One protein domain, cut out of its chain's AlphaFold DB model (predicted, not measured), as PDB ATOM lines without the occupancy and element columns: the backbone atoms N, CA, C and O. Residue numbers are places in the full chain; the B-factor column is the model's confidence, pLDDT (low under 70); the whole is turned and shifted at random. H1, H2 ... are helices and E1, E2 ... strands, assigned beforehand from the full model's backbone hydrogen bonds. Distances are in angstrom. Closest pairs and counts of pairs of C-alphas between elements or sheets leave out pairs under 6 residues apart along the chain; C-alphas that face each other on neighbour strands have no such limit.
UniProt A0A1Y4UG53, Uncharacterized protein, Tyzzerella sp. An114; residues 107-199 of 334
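Overview. This is residues 107 to 199 of the 334 residues of an uncharacterized protein of Tyzzerella sp. An114 (UniProt A0A1Y4UG53). Two long hairpins, E4 with E5 and E6 with E7, splay apart within one strongly twisted sheet; they are joined where E5 passes through a tight link into E6, with a short pairing there of residues 166 to 167 beside residues 174 to 175. The short strands E1 and E2 lie along the last part of E7, short E3 lies along E4, and one helix, H1, only grazes the sheet. The printed part has 93 residues, with one named helix and seven named strands; along the chain E1 and E2 come before H1, and the other five strands, E3 to E7, come after it; the sheet is branched, and its neighbour pairs are antiparallel. The class is mostly strand. The whole is compact, with a radius of gyration of the C-alphas of 14.0 A, yet elongated in outline, spanning 47 by 29 by 20 A.

Along the chain. E1 is residues 107 to 109, beginning at C-alpha 107 (21.767, 40.967, 116.195). E2 is residues 118 to 120. H1, residues 125 to 133, is 12.2 A long. E3 is residues 137 to 139. E4, residues 147 to 156, is 28.9 A long and ends at C-alpha 156 (46.363, 23.494, 104.451). E5, residues 159 to 168, is 30.0 A long. E6, residues 174 to 180, is 19.0 A long. E7, residues 189 to 198, is 28.2 A long and ends at C-alpha 198 (16.122, 44.405, 114.310).

Arrangement. E1 lies on one side of E7, beside residues 193 to 196, with N 107 and O 196 2.8 A apart. E2 and E6 lie on the other side of E7, beside residues 196 to 198 and 189 to 195; N 119 and O 197 are 3.0 A apart. E1 and E2 are apart. H1 only grazes the sheet, with its residues 128 to 132, and is near E4; its O i to N i+4 pairs are within hydrogen-bond range. E3, E4, E5, E6 and E7 form a meander, each strand the antiparallel neighbour of the one before. In the hairpin E3 and E4, N 139 and O 149 are 2.8 A apart. In the hairpin E4 and E5, at 162 degrees between directions, N 152 and O 163 are 2.9 A apart. In the hairpin E5 and E6, N 175 and O 166 are 2.9 A apart. In the hairpin E6 and E7, at 151 degrees, N 178 and O 191 are 3.0 A apart.

Size, cuts and confidence. The two C-alphas farthest apart, those of Asn 116 and Gly 157, are 48.0 A from each other. The printed part has no cut, and no link is long. The mean pLDDT of the printed part is 74.3; 35 residues are under 70, among them 116 to 135 and 195 to 199.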
ATOM      1  N   THR A 107      21.377  41.139 114.797       65.06
ATOM      2  CA  THR A 107      21.767  40.967 116.195       65.06
ATOM      3  C   THR A 107      21.774  39.491 116.547       65.06
ATOM      4  O   THR A 107      21.003  38.707 116.004       65.06
ATOM      5  N   TYR A 108      22.679  39.110 117.441       70.44
ATOM      6  CA  TYR A 108      22.779  37.752 117.954       70.44
ATOM      7  C   TYR A 108      22.411  37.768 119.430       70.44
ATOM      8  O   TYR A 108      22.962  38.571 120.187       70.44
ATOM      9  N   LYS A 109      21.489  36.894 119.829       80.31
ATOM     10  CA  LYS A 109      21.001  36.790 121.208       80.31
ATOM     11  C   LYS A 109      21.071  35.364 121.717       80.31
ATOM     12  O   LYS A 109      20.995  34.423 120.941       80.31
ATOM     13  N   ASP A 110      21.141  35.200 123.031       88.75
ATOM     14  CA  ASP A 110      21.200  33.869 123.643       88.75
ATOM     15  C   ASP A 110      19.822  33.162 123.656       88.75
ATOM     16  O   ASP A 110      19.754  31.942 123.792       88.75
ATOM     17  N   ASN A 111      18.726  33.907 123.451       85.12
ATOM     18  CA  ASN A 111      17.359  33.383 123.373       85.12
ATOM     19  C   ASN A 111      16.884  33.244 121.919       85.12
ATOM     20  O   ASN A 111      17.114  34.128 121.099       85.12
ATOM     21  N   ALA A 112      16.163  32.156 121.633       78.56
ATOM     22  CA  ALA A 112      15.600  31.861 120.310       78.56
ATOM     23  C   ALA A 112      14.307  32.632 119.991       78.56
ATOM     24  O   ALA A 112      13.829  32.600 118.862       78.56
ATOM     25  N   THR A 113      13.725  33.314 120.974       80.75
ATOM     26  CA  THR A 113      12.493  34.090 120.812       80.75
ATOM     27  C   THR A 113      12.847  35.565 120.676       80.75
ATOM     28  O   THR A 113      13.559  36.101 121.525       80.75
ATOM     29  N   GLY A 114      12.380  36.195 119.597       66.69
ATOM     30  CA  GLY A 114      12.560  37.629 119.373       66.69
ATOM     31  C   GLY A 114      11.660  38.457 120.287       66.69
ATOM     32  O   GLY A 114      10.608  37.993 120.729       66.69
ATOM     33  N   GLU A 115      12.064  39.694 120.556       70.19
ATOM     34  CA  GLU A 115      11.273  40.677 121.299       70.19
ATOM     35  C   GLU A 115      11.201  41.983 120.502       70.19
ATOM     36  O   GLU A 115      12.211  42.404 119.961       70.19
ATOM     37  N   ASN A 116      10.044  42.659 120.483       61.00
ATOM     38  CA  ASN A 116       9.860  44.031 119.971       61.00
ATOM     39  C   ASN A 116      10.619  44.369 118.669       61.00
ATOM     40  O   ASN A 116      11.739  44.878 118.714       61.00
ATOM     41  N   TYR A 117       9.957  44.224 117.517       62.34
ATOM     42  CA  TYR A 117      10.536  44.553 116.203       62.34
ATOM     43  C   TYR A 117      11.759  43.690 115.850       62.34
ATOM     44  O   TYR A 117      12.698  44.149 115.194       62.34
ATOM     45  N   GLU A 118      11.743  42.434 116.291       64.94
ATOM     46  CA  GLU A 118      12.767  41.442 115.995       64.94
ATOM     47  C   GLU A 118      12.181  40.261 115.250       64.94
ATOM     48  O   GLU A 118      11.199  39.660 115.683       64.94
ATOM     49  N   VAL A 119      12.838  39.910 114.153       61.53
ATOM     50  CA  VAL A 119      12.434  38.816 113.277       61.53
ATOM     51  C   VAL A 119      13.592  37.834 113.121       61.53
ATOM     52  O   VAL A 119      14.718  38.276 112.871       61.53
ATOM     53  N   PRO A 120      13.364  36.515 113.271       62.78
ATOM     54  CA  PRO A 120      14.384  35.501 113.030       62.78
ATOM     55  C   PRO A 120      15.019  35.634 111.640       62.78
ATOM     56  O   PRO A 120      14.321  35.755 110.638       62.78
ATOM     57  N   VAL A 121      16.350  35.572 111.563       61.22
ATOM     58  CA  VAL A 121      17.042  35.396 110.274       61.22
ATOM     59  C   VAL A 121      16.976  33.920 109.924       61.22
ATOM     60  O   VAL A 121      17.470  33.118 110.707       61.22
ATOM     61  N   VAL A 122      16.400  33.548 108.787       64.38
ATOM     62  CA  VAL A 122      16.170  32.145 108.411       64.38
ATOM     63  C   VAL A 122      17.019  31.760 107.195       64.38
ATOM     64  O   VAL A 122      17.261  32.592 106.324       64.38
ATOM     65  N   MET A 123      17.518  30.519 107.147       55.69
ATOM     66  CA  MET A 123      18.174  29.974 105.950       55.69
ATOM     67  C   MET A 123      17.183  29.217 105.073       55.69
ATOM     68  O   MET A 123      16.480  28.338 105.566       55.69
ATOM     69  N   SER A 124      17.204  29.493 103.767       53.69
ATOM     70  CA  SER A 124      16.442  28.709 102.792       53.69
ATOM     71  C   SER A 124      17.065  27.327 102.567       53.69
ATOM     72  O   SER A 124      18.254  27.102 102.836       53.69
ATOM     73  N   ASP A 125      16.279  26.396 102.029       60.38
ATOM     74  CA  ASP A 125      16.769  25.056 101.693       60.38
ATOM     75  C   ASP A 125      17.831  25.093 100.587       60.38
ATOM     76  O   ASP A 125      18.786  24.318 100.626       60.38
ATOM     77  N   GLU A 126      17.746  26.044  99.658       50.84
ATOM     78  CA  GLU A 126      18.751  26.284  98.620       50.84
ATOM     79  C   GLU A 126      20.073  26.748  99.233       50.84
ATOM     80  O   GLU A 126      21.134  26.273  98.828       50.84
ATOM     81  N   MET A 127      20.037  27.632 100.241       49.22
ATOM     82  CA  MET A 127      21.249  28.037 100.963       49.22
ATOM     83  C   MET A 127      21.873  26.843 101.686       49.22
ATOM     84  O   MET A 127      23.085  26.628 101.603       49.22
ATOM     85  N   ILE A 128      21.053  26.033 102.360       58.91
ATOM     86  CA  ILE A 128      21.506  24.814 103.040       58.91
ATOM     87  C   ILE A 128      22.126  23.837 102.028       58.91
ATOM     88  O   ILE A 128      23.225  23.319 102.260       58.91
ATOM     89  N   ALA A 129      21.481  23.627 100.879       61.50
ATOM     90  CA  ALA A 129      21.982  22.782  99.800       61.50
ATOM     91  C   ALA A 129      23.293  23.322  99.208       61.50
ATOM     92  O   ALA A 129      24.226  22.548  98.974       61.50
ATOM     93  N   ALA A 130      23.416  24.641  99.032       52.25
ATOM     94  CA  ALA A 130      24.636  25.296  98.567       52.25
ATOM     95  C   ALA A 130      25.804  25.088  99.544       52.25
ATOM     96  O   ALA A 130      26.921  24.776  99.116       52.25
ATOM     97  N   TYR A 131      25.563  25.171 100.858       55.34
ATOM     98  CA  TYR A 131      26.567  24.804 101.862       55.34
ATOM     99  C   TYR A 131      26.953  23.323 101.767       55.34
ATOM    100  O   TYR A 131      28.144  22.999 101.834       55.34
ATOM    101  N   GLY A 132      25.983  22.434 101.536       65.62
ATOM    102  CA  GLY A 132      26.234  21.020 101.248       65.62
ATOM    103  C   GLY A 132      27.169  20.824 100.049       65.62
ATOM    104  O   GLY A 132      28.206  20.167 100.164       65.62
ATOM    105  N   GLY A 133      26.873  21.481  98.924       57.56
ATOM    106  CA  GLY A 133      27.719  21.486  97.725       57.56
ATOM    107  C   GLY A 133      29.117  22.076  97.959       57.56
ATOM    108  O   GLY A 133      30.088  21.649  97.338       57.56
ATOM    109  N   ALA A 134      29.253  23.002  98.914       54.91
ATOM    110  CA  ALA A 134      30.528  23.593  99.318       54.91
ATOM    111  C   ALA A 134      31.357  22.712 100.279       54.91
ATOM    112  O   ALA A 134      32.429  23.143 100.733       54.91
ATOM    113  N   GLY A 135      30.898  21.494 100.588       68.44
ATOM    114  CA  GLY A 135      31.602  20.520 101.424       68.44
ATOM    115  C   GLY A 135      31.293  20.621 102.920       68.44
ATOM    116  O   GLY A 135      32.067  20.112 103.731       68.44
ATOM    117  N   TYR A 136      30.200  21.288 103.301       78.12
ATOM    118  CA  TYR A 136      29.677  21.198 104.661       78.12
ATOM    119  C   TYR A 136      28.859  19.912 104.821       78.12
ATOM    120  O   TYR A 136      28.045  19.561 103.975       78.12
ATOM    121  N   THR A 137      29.072  19.204 105.927       89.00
ATOM    122  CA  THR A 137      28.396  17.935 106.244       89.00
ATOM    123  C   THR A 137      27.836  17.970 107.661       89.00
ATOM    124  O   THR A 137      28.317  18.740 108.488       89.00
ATOM    125  N   GLY A 138      26.813  17.165 107.953       91.19
ATOM    126  CA  GLY A 138      26.184  17.146 109.277       91.19
ATOM    127  C   GLY A 138      27.167  16.801 110.401       91.19
ATOM    128  O   GLY A 138      27.940  15.849 110.291       91.19
ATOM    129  N   TYR A 139      27.120  17.566 111.490       86.88
ATOM    130  CA  TYR A 139      27.887  17.340 112.711       86.88
ATOM    131  C   TYR A 139      26.935  17.189 113.900       86.88
ATOM    132  O   TYR A 139      26.060  18.024 114.101       86.88
ATOM    133  N   THR A 140      27.090  16.112 114.671       95.19
ATOM    134  CA  THR A 140      26.094  15.699 115.677       95.19
ATOM    135  C   THR A 140      26.639  15.594 117.099       95.19
ATOM    136  O   THR A 140      25.858  15.529 118.047       95.19
ATOM    137  N   SER A 141      27.958  15.580 117.289       92.88
ATOM    138  CA  SER A 141      28.553  15.430 118.621       92.88
ATOM    139  C   SER A 141      28.413  16.715 119.438       92.88
ATOM    140  O   SER A 141      28.816  17.780 118.982       92.88
ATOM    141  N   ASN A 142      27.888  16.613 120.662       93.50
ATOM    142  CA  ASN A 142      27.807  17.714 121.636       93.50
ATOM    143  C   ASN A 142      27.125  18.999 121.114       93.50
ATOM    144  O   ASN A 142      27.422  20.099 121.584       93.50
ATOM    145  N   VAL A 143      26.216  18.873 120.140       91.12
ATOM    146  CA  VAL A 143      25.481  20.011 119.571       91.12
ATOM    147  C   VAL A 143      24.320  20.449 120.477       91.12
ATOM    148  O   VAL A 143      23.731  19.606 121.162       91.12
ATOM    149  N   PRO A 144      23.956  21.747 120.496       91.31
ATOM    150  CA  PRO A 144      22.810  22.233 121.261       91.31
ATOM    151  C   PRO A 144      21.498  21.568 120.820       91.31
ATOM    152  O   PRO A 144      21.293  21.277 119.642       91.31
ATOM    153  N   THR A 145      20.582  21.337 121.765       93.94
ATOM    154  CA  THR A 145      19.273  20.732 121.461       93.94
ATOM    155  C   THR A 145      18.469  21.621 120.513       93.94
ATOM    156  O   THR A 145      18.367  22.824 120.734       93.94
ATOM    157  N   GLY A 146      17.882  21.027 119.470       92.75
ATOM    158  CA  GLY A 146      17.078  21.749 118.478       92.75
ATOM    159  C   GLY A 146      17.891  22.596 117.492       92.75
ATOM    160  O   GLY A 146      17.296  23.385 116.762       92.75
ATOM    161  N   VAL A 147      19.221  22.447 117.467       92.12
ATOM    162  CA  VAL A 147      20.112  23.118 116.515       92.12
ATOM    163  C   VAL A 147      20.775  22.082 115.615       92.12
ATOM    164  O   VAL A 147      21.461  21.171 116.076       92.12
ATOM    165  N   THR A 148      20.615  22.260 114.309       93.06
ATOM    166  CA  THR A 148      21.354  21.529 113.286       93.06
ATOM    167  C   THR A 148      22.678  22.240 113.022       93.06
ATOM    168  O   THR A 148      22.693  23.441 112.750       93.06
ATOM    169  N   VAL A 149      23.794  21.507 113.071       85.50
ATOM    170  CA  VAL A 149      25.136  22.031 112.778       85.50
ATOM    171  C   VAL A 149      25.714  21.314 111.564       85.50
ATOM    172  O   VAL A 149      25.803  20.087 111.526       85.50
ATOM    173  N   LEU A 150      26.152  22.088 110.578       79.31
ATOM    174  CA  LEU A 150      26.948  21.631 109.452       79.31
ATOM    175  C   LEU A 150      28.400  22.058 109.654       79.31
ATOM    176  O   LEU A 150      28.682  23.186 110.060       79.31
ATOM    177  N   ARG A 151      29.339  21.168 109.340       82.94
ATOM    178  CA  ARG A 151      30.775  21.382 109.503       82.94
ATOM    179  C   ARG A 151      31.519  21.121 108.204       82.94
ATOM    180  O   ARG A 151      31.298  20.104 107.547       82.94
ATOM    181  N   LYS A 152      32.466  21.999 107.888       75.62
ATOM    182  CA  LYS A 152      33.464  21.807 106.834       75.62
ATOM    183  C   LYS A 152      34.853  21.706 107.449       75.62
ATOM    184  O   LYS A 152      35.198  22.480 108.340       75.62
ATOM    185  N   ILE A 153      35.650  20.771 106.942       78.56
ATOM    186  CA  ILE A 153      37.054  20.598 107.320       78.56
ATOM    187  C   ILE A 153      37.909  21.104 106.164       78.56
ATOM    188  O   ILE A 153      37.753  20.655 105.030       78.56
ATOM    189  N   THR A 154      38.802  22.048 106.445       67.50
ATOM    190  CA  THR A 154      39.764  22.558 105.462       67.50
ATOM    191  C   THR A 154      41.171  22.307 105.973       67.50
ATOM    192  O   THR A 154      41.515  22.750 107.067       67.50
ATOM    193  N   GLN A 155      41.980  21.602 105.184       71.50
ATOM    194  CA  GLN A 155      43.375  21.327 105.507       71.50
ATOM    195  C   GLN A 155      44.302  22.136 104.598       71.50
ATOM    196  O   GLN A 155      44.124  22.181 103.381       71.50
ATOM    197  N   THR A 156      45.305  22.786 105.182       56.62
ATOM    198  CA  THR A 156      46.363  23.494 104.451       56.62
ATOM    199  C   THR A 156      47.705  23.143 105.083       56.62
ATOM    200  O   THR A 156      48.067  23.679 106.131       56.62
ATOM    201  N   GLY A 157      48.428  22.201 104.473       73.69
ATOM    202  CA  GLY A 157      49.591  21.571 105.107       73.69
ATOM    203  C   GLY A 157      49.177  20.813 106.373       73.69
ATOM    204  O   GLY A 157      48.247  20.009 106.328       73.69
ATOM    205  N   ASP A 158      49.823  21.121 107.498       75.69
ATOM    206  CA  ASP A 158      49.508  20.540 108.814       75.69
ATOM    207  C   ASP A 158      48.360  21.268 109.545       75.69
ATOM    208  O   ASP A 158      47.900  20.821 110.595       75.69
ATOM    209  N   ASN A 159      47.870  22.394 109.011       58.41
ATOM    210  CA  ASN A 159      46.802  23.168 109.641       58.41
ATOM    211  C   ASN A 159      45.426  22.626 109.253       58.41
ATOM    212  O   ASN A 159      45.084  22.596 108.070       58.41
ATOM    213  N   ILE A 160      44.615  22.279 110.255       68.69
ATOM    214  CA  ILE A 160      43.217  21.866 110.088       68.69
ATOM    215  C   ILE A 160      42.299  22.953 110.654       68.69
ATOM    216  O   ILE A 160      42.419  23.347 111.817       68.69
ATOM    217  N   VAL A 161      41.366  23.427 109.827       67.81
ATOM    218  CA  VAL A 161      40.334  24.404 110.188       67.81
ATOM    219  C   VAL A 161      38.965  23.741 110.131       67.81
ATOM    220  O   VAL A 161      38.613  23.109 109.133       67.81
ATOM    221  N   TYR A 162      38.190  23.930 111.195       74.44
ATOM    222  CA  TYR A 162      36.801  23.503 111.292       74.44
ATOM    223  C   TYR A 162      35.900  24.731 111.186       74.44
ATOM    224  O   TYR A 162      35.946  25.608 112.048       74.44
ATOM    225  N   SER A 163      35.099  24.786 110.127       65.81
ATOM    226  CA  SER A 163      34.123  25.850 109.890       65.81
ATOM    227  C   SER A 163      32.721  25.321 110.137       65.81
ATOM    228  O   SER A 163      32.419  24.196 109.740       65.81
ATOM    229  N   TYR A 164      31.866  26.136 110.753       72.25
ATOM    230  CA  TYR A 164      30.519  25.742 111.154       72.25
ATOM    231  C   TYR A 164      29.462  26.659 110.539       72.25
ATOM    232  O   TYR A 164      29.657  27.870 110.457       72.25
ATOM    233  N   VAL A 165      28.342  26.061 110.154       68.94
ATOM    234  CA  VAL A 165      27.079  26.721 109.803       68.94
ATOM    235  C   VAL A 165      26.007  26.056 110.653       68.94
ATOM    236  O   VAL A 165      26.004  24.832 110.758       68.94
ATOM    237  N   ALA A 166      25.124  26.818 111.288       76.06
ATOM    238  CA  ALA A 166      24.103  26.236 112.146       76.06
ATOM    239  C   ALA A 166      22.767  26.966 112.041       76.06
ATOM    240  O   ALA A 166      22.714  28.154 111.723       76.06
ATOM    241  N   TYR A 167      21.699  26.222 112.305       76.81
ATOM    242  CA  TYR A 167      20.329  26.715 112.294       76.81
ATOM    243  C   TYR A 167      19.439  25.934 113.253       76.81
ATOM    244  O   TYR A 167      19.742  24.786 113.581       76.81
ATOM    245  N   LYS A 168      18.322  26.521 113.690       84.75
ATOM    246  CA  LYS A 168      17.291  25.774 114.416       84.75
ATOM    247  C   LYS A 168      16.637  24.740 113.507       84.75
ATOM    248  O   LYS A 168      16.297  25.033 112.369       84.75
ATOM    249  N   THR A 169      16.441  23.530 114.014       90.31
ATOM    250  CA  THR A 169      15.904  22.412 113.226       90.31
ATOM    251  C   THR A 169      14.434  22.608 112.833       90.31
ATOM    252  O   THR A 169      14.002  22.023 111.848       90.31
ATOM    253  N   ASP A 170      13.671  23.403 113.584       84.69
ATOM    254  CA  ASP A 170      12.230  23.595 113.380       84.69
ATOM    255  C   ASP A 170      11.888  24.674 112.340       84.69
ATOM    256  O   ASP A 170      11.040  24.430 111.494       84.69
ATOM    257  N   ASN A 171      12.541  25.836 112.400       71.50
ATOM    258  CA  ASN A 171      12.225  27.015 111.580       71.50
ATOM    259  C   ASN A 171      13.439  27.585 110.832       71.50
ATOM    260  O   ASN A 171      13.442  28.747 110.438       71.50
ATOM    261  N   LYS A 172      14.536  26.819 110.777       78.25
ATOM    262  CA  LYS A 172      15.779  27.157 110.067       78.25
ATOM    263  C   LYS A 172      16.402  28.509 110.449       78.25
ATOM    264  O   LYS A 172      17.250  29.023 109.714       78.25
ATOM    265  N   GLN A 173      16.065  29.067 111.617       78.38
ATOM    266  CA  GLN A 173      16.670  30.305 112.109       78.38
ATOM    267  C   GLN A 173      18.187  30.143 112.213       78.38
ATOM    268  O   GLN A 173      18.654  29.220 112.874       78.38
ATOM    269  N   VAL A 174      18.956  31.052 111.617       73.56
ATOM    270  CA  VAL A 174      20.417  31.118 111.680       73.56
ATOM    271  C   VAL A 174      20.875  31.169 113.135       73.56
ATOM    272  O   VAL A 174      20.473  32.030 113.923       73.56
ATOM    273  N   VAL A 175      21.784  30.258 113.471       78.25
ATOM    274  CA  VAL A 175      22.432  30.177 114.776       78.25
ATOM    275  C   VAL A 175      23.932  30.358 114.592       78.25
ATOM    276  O   VAL A 175      24.593  29.618 113.866       78.25
ATOM    277  N   LYS A 176      24.508  31.317 115.309       77.38
ATOM    278  CA  LYS A 176      25.951  31.390 115.506       77.38
ATOM    279  C   LYS A 176      26.341  30.398 116.589       77.38
ATOM    280  O   LYS A 176      26.052  30.617 117.765       77.38
ATOM    281  N   VAL A 177      27.032  29.336 116.193       76.88
ATOM    282  CA  VAL A 177      27.625  28.377 117.129       76.88
ATOM    283  C   VAL A 177      29.105  28.673 117.354       76.88
ATOM    284  O   VAL A 177      29.839  28.935 116.401       76.88
ATOM    285  N   THR A 178      29.558  28.623 118.607       78.75
ATOM    286  CA  THR A 178      30.985  28.744 118.953       78.75
ATOM    287  C   THR A 178      31.429  27.499 119.719       78.75
ATOM    288  O   THR A 178      30.850  27.224 120.769       78.75
ATOM    289  N   PRO A 179      32.419  26.730 119.227       76.75
ATOM    290  CA  PRO A 179      32.905  25.545 119.926       76.75
ATOM    291  C   PRO A 179      33.592  25.922 121.243       76.75
ATOM    292  O   PRO A 179      34.305  26.925 121.321       76.75
ATOM    293  N   VAL A 180      33.400  25.088 122.260       82.81
ATOM    294  CA  VAL A 180      33.988  25.211 123.598       82.81
ATOM    295  C   VAL A 180      34.768  23.936 123.912       82.81
ATOM    296  O   VAL A 180      34.305  22.839 123.604       82.81
ATOM    297  N   GLY A 181      35.935  24.082 124.538       81.62
ATOM    298  CA  GLY A 181      36.825  22.978 124.903       81.62
ATOM    299  C   GLY A 181      38.183  23.050 124.203       81.62
ATOM    300  O   GLY A 181      38.403  23.883 123.320       81.62
ATOM    301  N   ASP A 182      39.098  22.170 124.608       76.44
ATOM    302  CA  ASP A 182      40.481  22.161 124.107       76.44
ATOM    303  C   ASP A 182      40.612  21.478 122.734       76.44
ATOM    304  O   ASP A 182      41.491  21.815 121.932       76.44
ATOM    305  N   SER A 183      39.728  20.521 122.430       78.94
ATOM    306  CA  SER A 183      39.736  19.801 121.156       78.94
ATOM    307  C   SER A 183      38.965  20.562 120.079       78.94
ATOM    308  O   SER A 183      37.758  20.773 120.171       78.94
ATOM    309  N   LYS A 184      39.658  20.917 118.993       68.25
ATOM    310  CA  LYS A 184      39.036  21.534 117.807       68.25
ATOM    311  C   LYS A 184      38.274  20.524 116.943       68.25
ATOM    312  O   LYS A 184      37.337  20.902 116.246       68.25
ATOM    313  N   GLU A 185      38.693  19.260 116.979       79.19
ATOM    314  CA  GLU A 185      38.083  18.157 116.225       79.19
ATOM    315  C   GLU A 185      36.797  17.651 116.890       79.19
ATOM    316  O   GLU A 185      35.813  17.338 116.210       79.19
ATOM    317  N   THR A 186      36.809  17.620 118.223       84.94
ATOM    318  CA  THR A 186      35.721  17.146 119.084       84.94
ATOM    319  C   THR A 186      35.471  18.136 120.229       84.94
ATOM    320  O   THR A 186      35.857  17.846 121.361       84.94
ATOM    321  N   PRO A 187      34.857  19.304 119.963       80.62
ATOM    322  CA  PRO A 187      34.511  20.250 121.020       80.62
ATOM    323  C   PRO A 187      33.677  19.596 122.128       80.62
ATOM    324  O   PRO A 187      32.834  18.735 121.859       80.62
ATOM    325  N   ASP A 188      33.886  20.031 123.368       90.38
ATOM    326  CA  ASP A 188      33.149  19.534 124.533       90.38
ATOM    327  C   ASP A 188      31.686  19.999 124.494       90.38
ATOM    328  O   ASP A 188      30.788  19.298 124.956       90.38
ATOM    329  N   SER A 189      31.442  21.189 123.933       89.06
ATOM    330  CA  SER A 189      30.110  21.759 123.702       89.06
ATOM    331  C   SER A 189      30.160  22.916 122.695       89.06
ATOM    332  O   SER A 189      31.229  23.274 122.193       89.06
ATOM    333  N   PHE A 190      29.004  23.523 122.416       83.19
ATOM    334  CA  PHE A 190      28.896  24.775 121.669       83.19
ATOM    335  C   PHE A 190      28.057  25.787 122.447       83.19
ATOM    336  O   PHE A 190      27.016  25.434 123.001       83.19
ATOM    337  N   THR A 191      28.460  27.058 122.419       85.44
ATOM    338  CA  THR A 191      27.519  28.152 122.690       85.44
ATOM    339  C   THR A 191      26.701  28.432 121.436       85.44
ATOM    340  O   THR A 191      27.186  28.217 120.322       85.44
ATOM    341  N   ALA A 192      25.466  28.900 121.608       82.44
ATOM    342  CA  ALA A 192      24.549  29.218 120.522       82.44
ATOM    343  C   ALA A 192      23.985  30.624 120.721       82.44
ATOM    344  O   ALA A 192      23.517  30.949 121.808       82.44
ATOM    345  N   GLN A 193      24.019  31.431 119.664       79.12
ATOM    346  CA  GLN A 193      23.318  32.707 119.611       79.12
ATOM    347  C   GLN A 193      22.453  32.766 118.357       79.12
ATOM    348  O   GLN A 193      22.915  32.448 117.263       79.12
ATOM    349  N   TYR A 194      21.209  33.183 118.513       79.94
ATOM    350  CA  TYR A 194      20.183  33.200 117.485       79.94
ATOM    351  C   TYR A 194      20.175  34.554 116.792       79.94
ATOM    352  O   TYR A 194      20.209  35.597 117.453       79.94
ATOM    353  N   ALA A 195      20.195  34.527 115.463       66.12
ATOM    354  CA  ALA A 195      20.226  35.726 114.650       66.12
ATOM    355  C   ALA A 195      18.820  36.316 114.500       66.12
ATOM    356  O   ALA A 195      17.866  35.607 114.162       66.12
ATOM    357  N   PHE A 196      18.726  37.628 114.687       67.00
ATOM    358  CA  PHE A 196      17.526  38.419 114.446       67.00
ATOM    359  C   PHE A 196      17.853  39.638 113.597       67.00
ATOM    360  O   PHE A 196      18.860  40.310 113.831       67.00
ATOM    361  N   HIS A 197      16.964  39.969 112.671       61.97
ATOM    362  CA  HIS A 197      16.864  41.318 112.142       61.97
ATOM    363  C   HIS A 197      16.188  42.205 113.189       61.97
ATOM    364  O   HIS A 197      15.149  41.829 113.724       61.97
ATOM    365  N   THR A 198      16.771  43.367 113.488       56.59
ATOM    366  CA  THR A 198      16.122  44.405 114.310       56.59
ATOM    367  C   THR A 198      15.624  45.534 113.417       56.59
ATOM    368  O   THR A 198      16.448  46.174 112.749       56.59
ATOM    369  N   TYR A 199      14.321  45.812 113.433       59.28
ATOM    370  CA  TYR A 199      13.742  46.946 112.709       59.28
ATOM    371  C   TYR A 199      13.798  48.228 113.542       59.28
ATOM    372  O   TYR A 199      13.751  48.201 114.775       59.28
TER     373      TYR A 199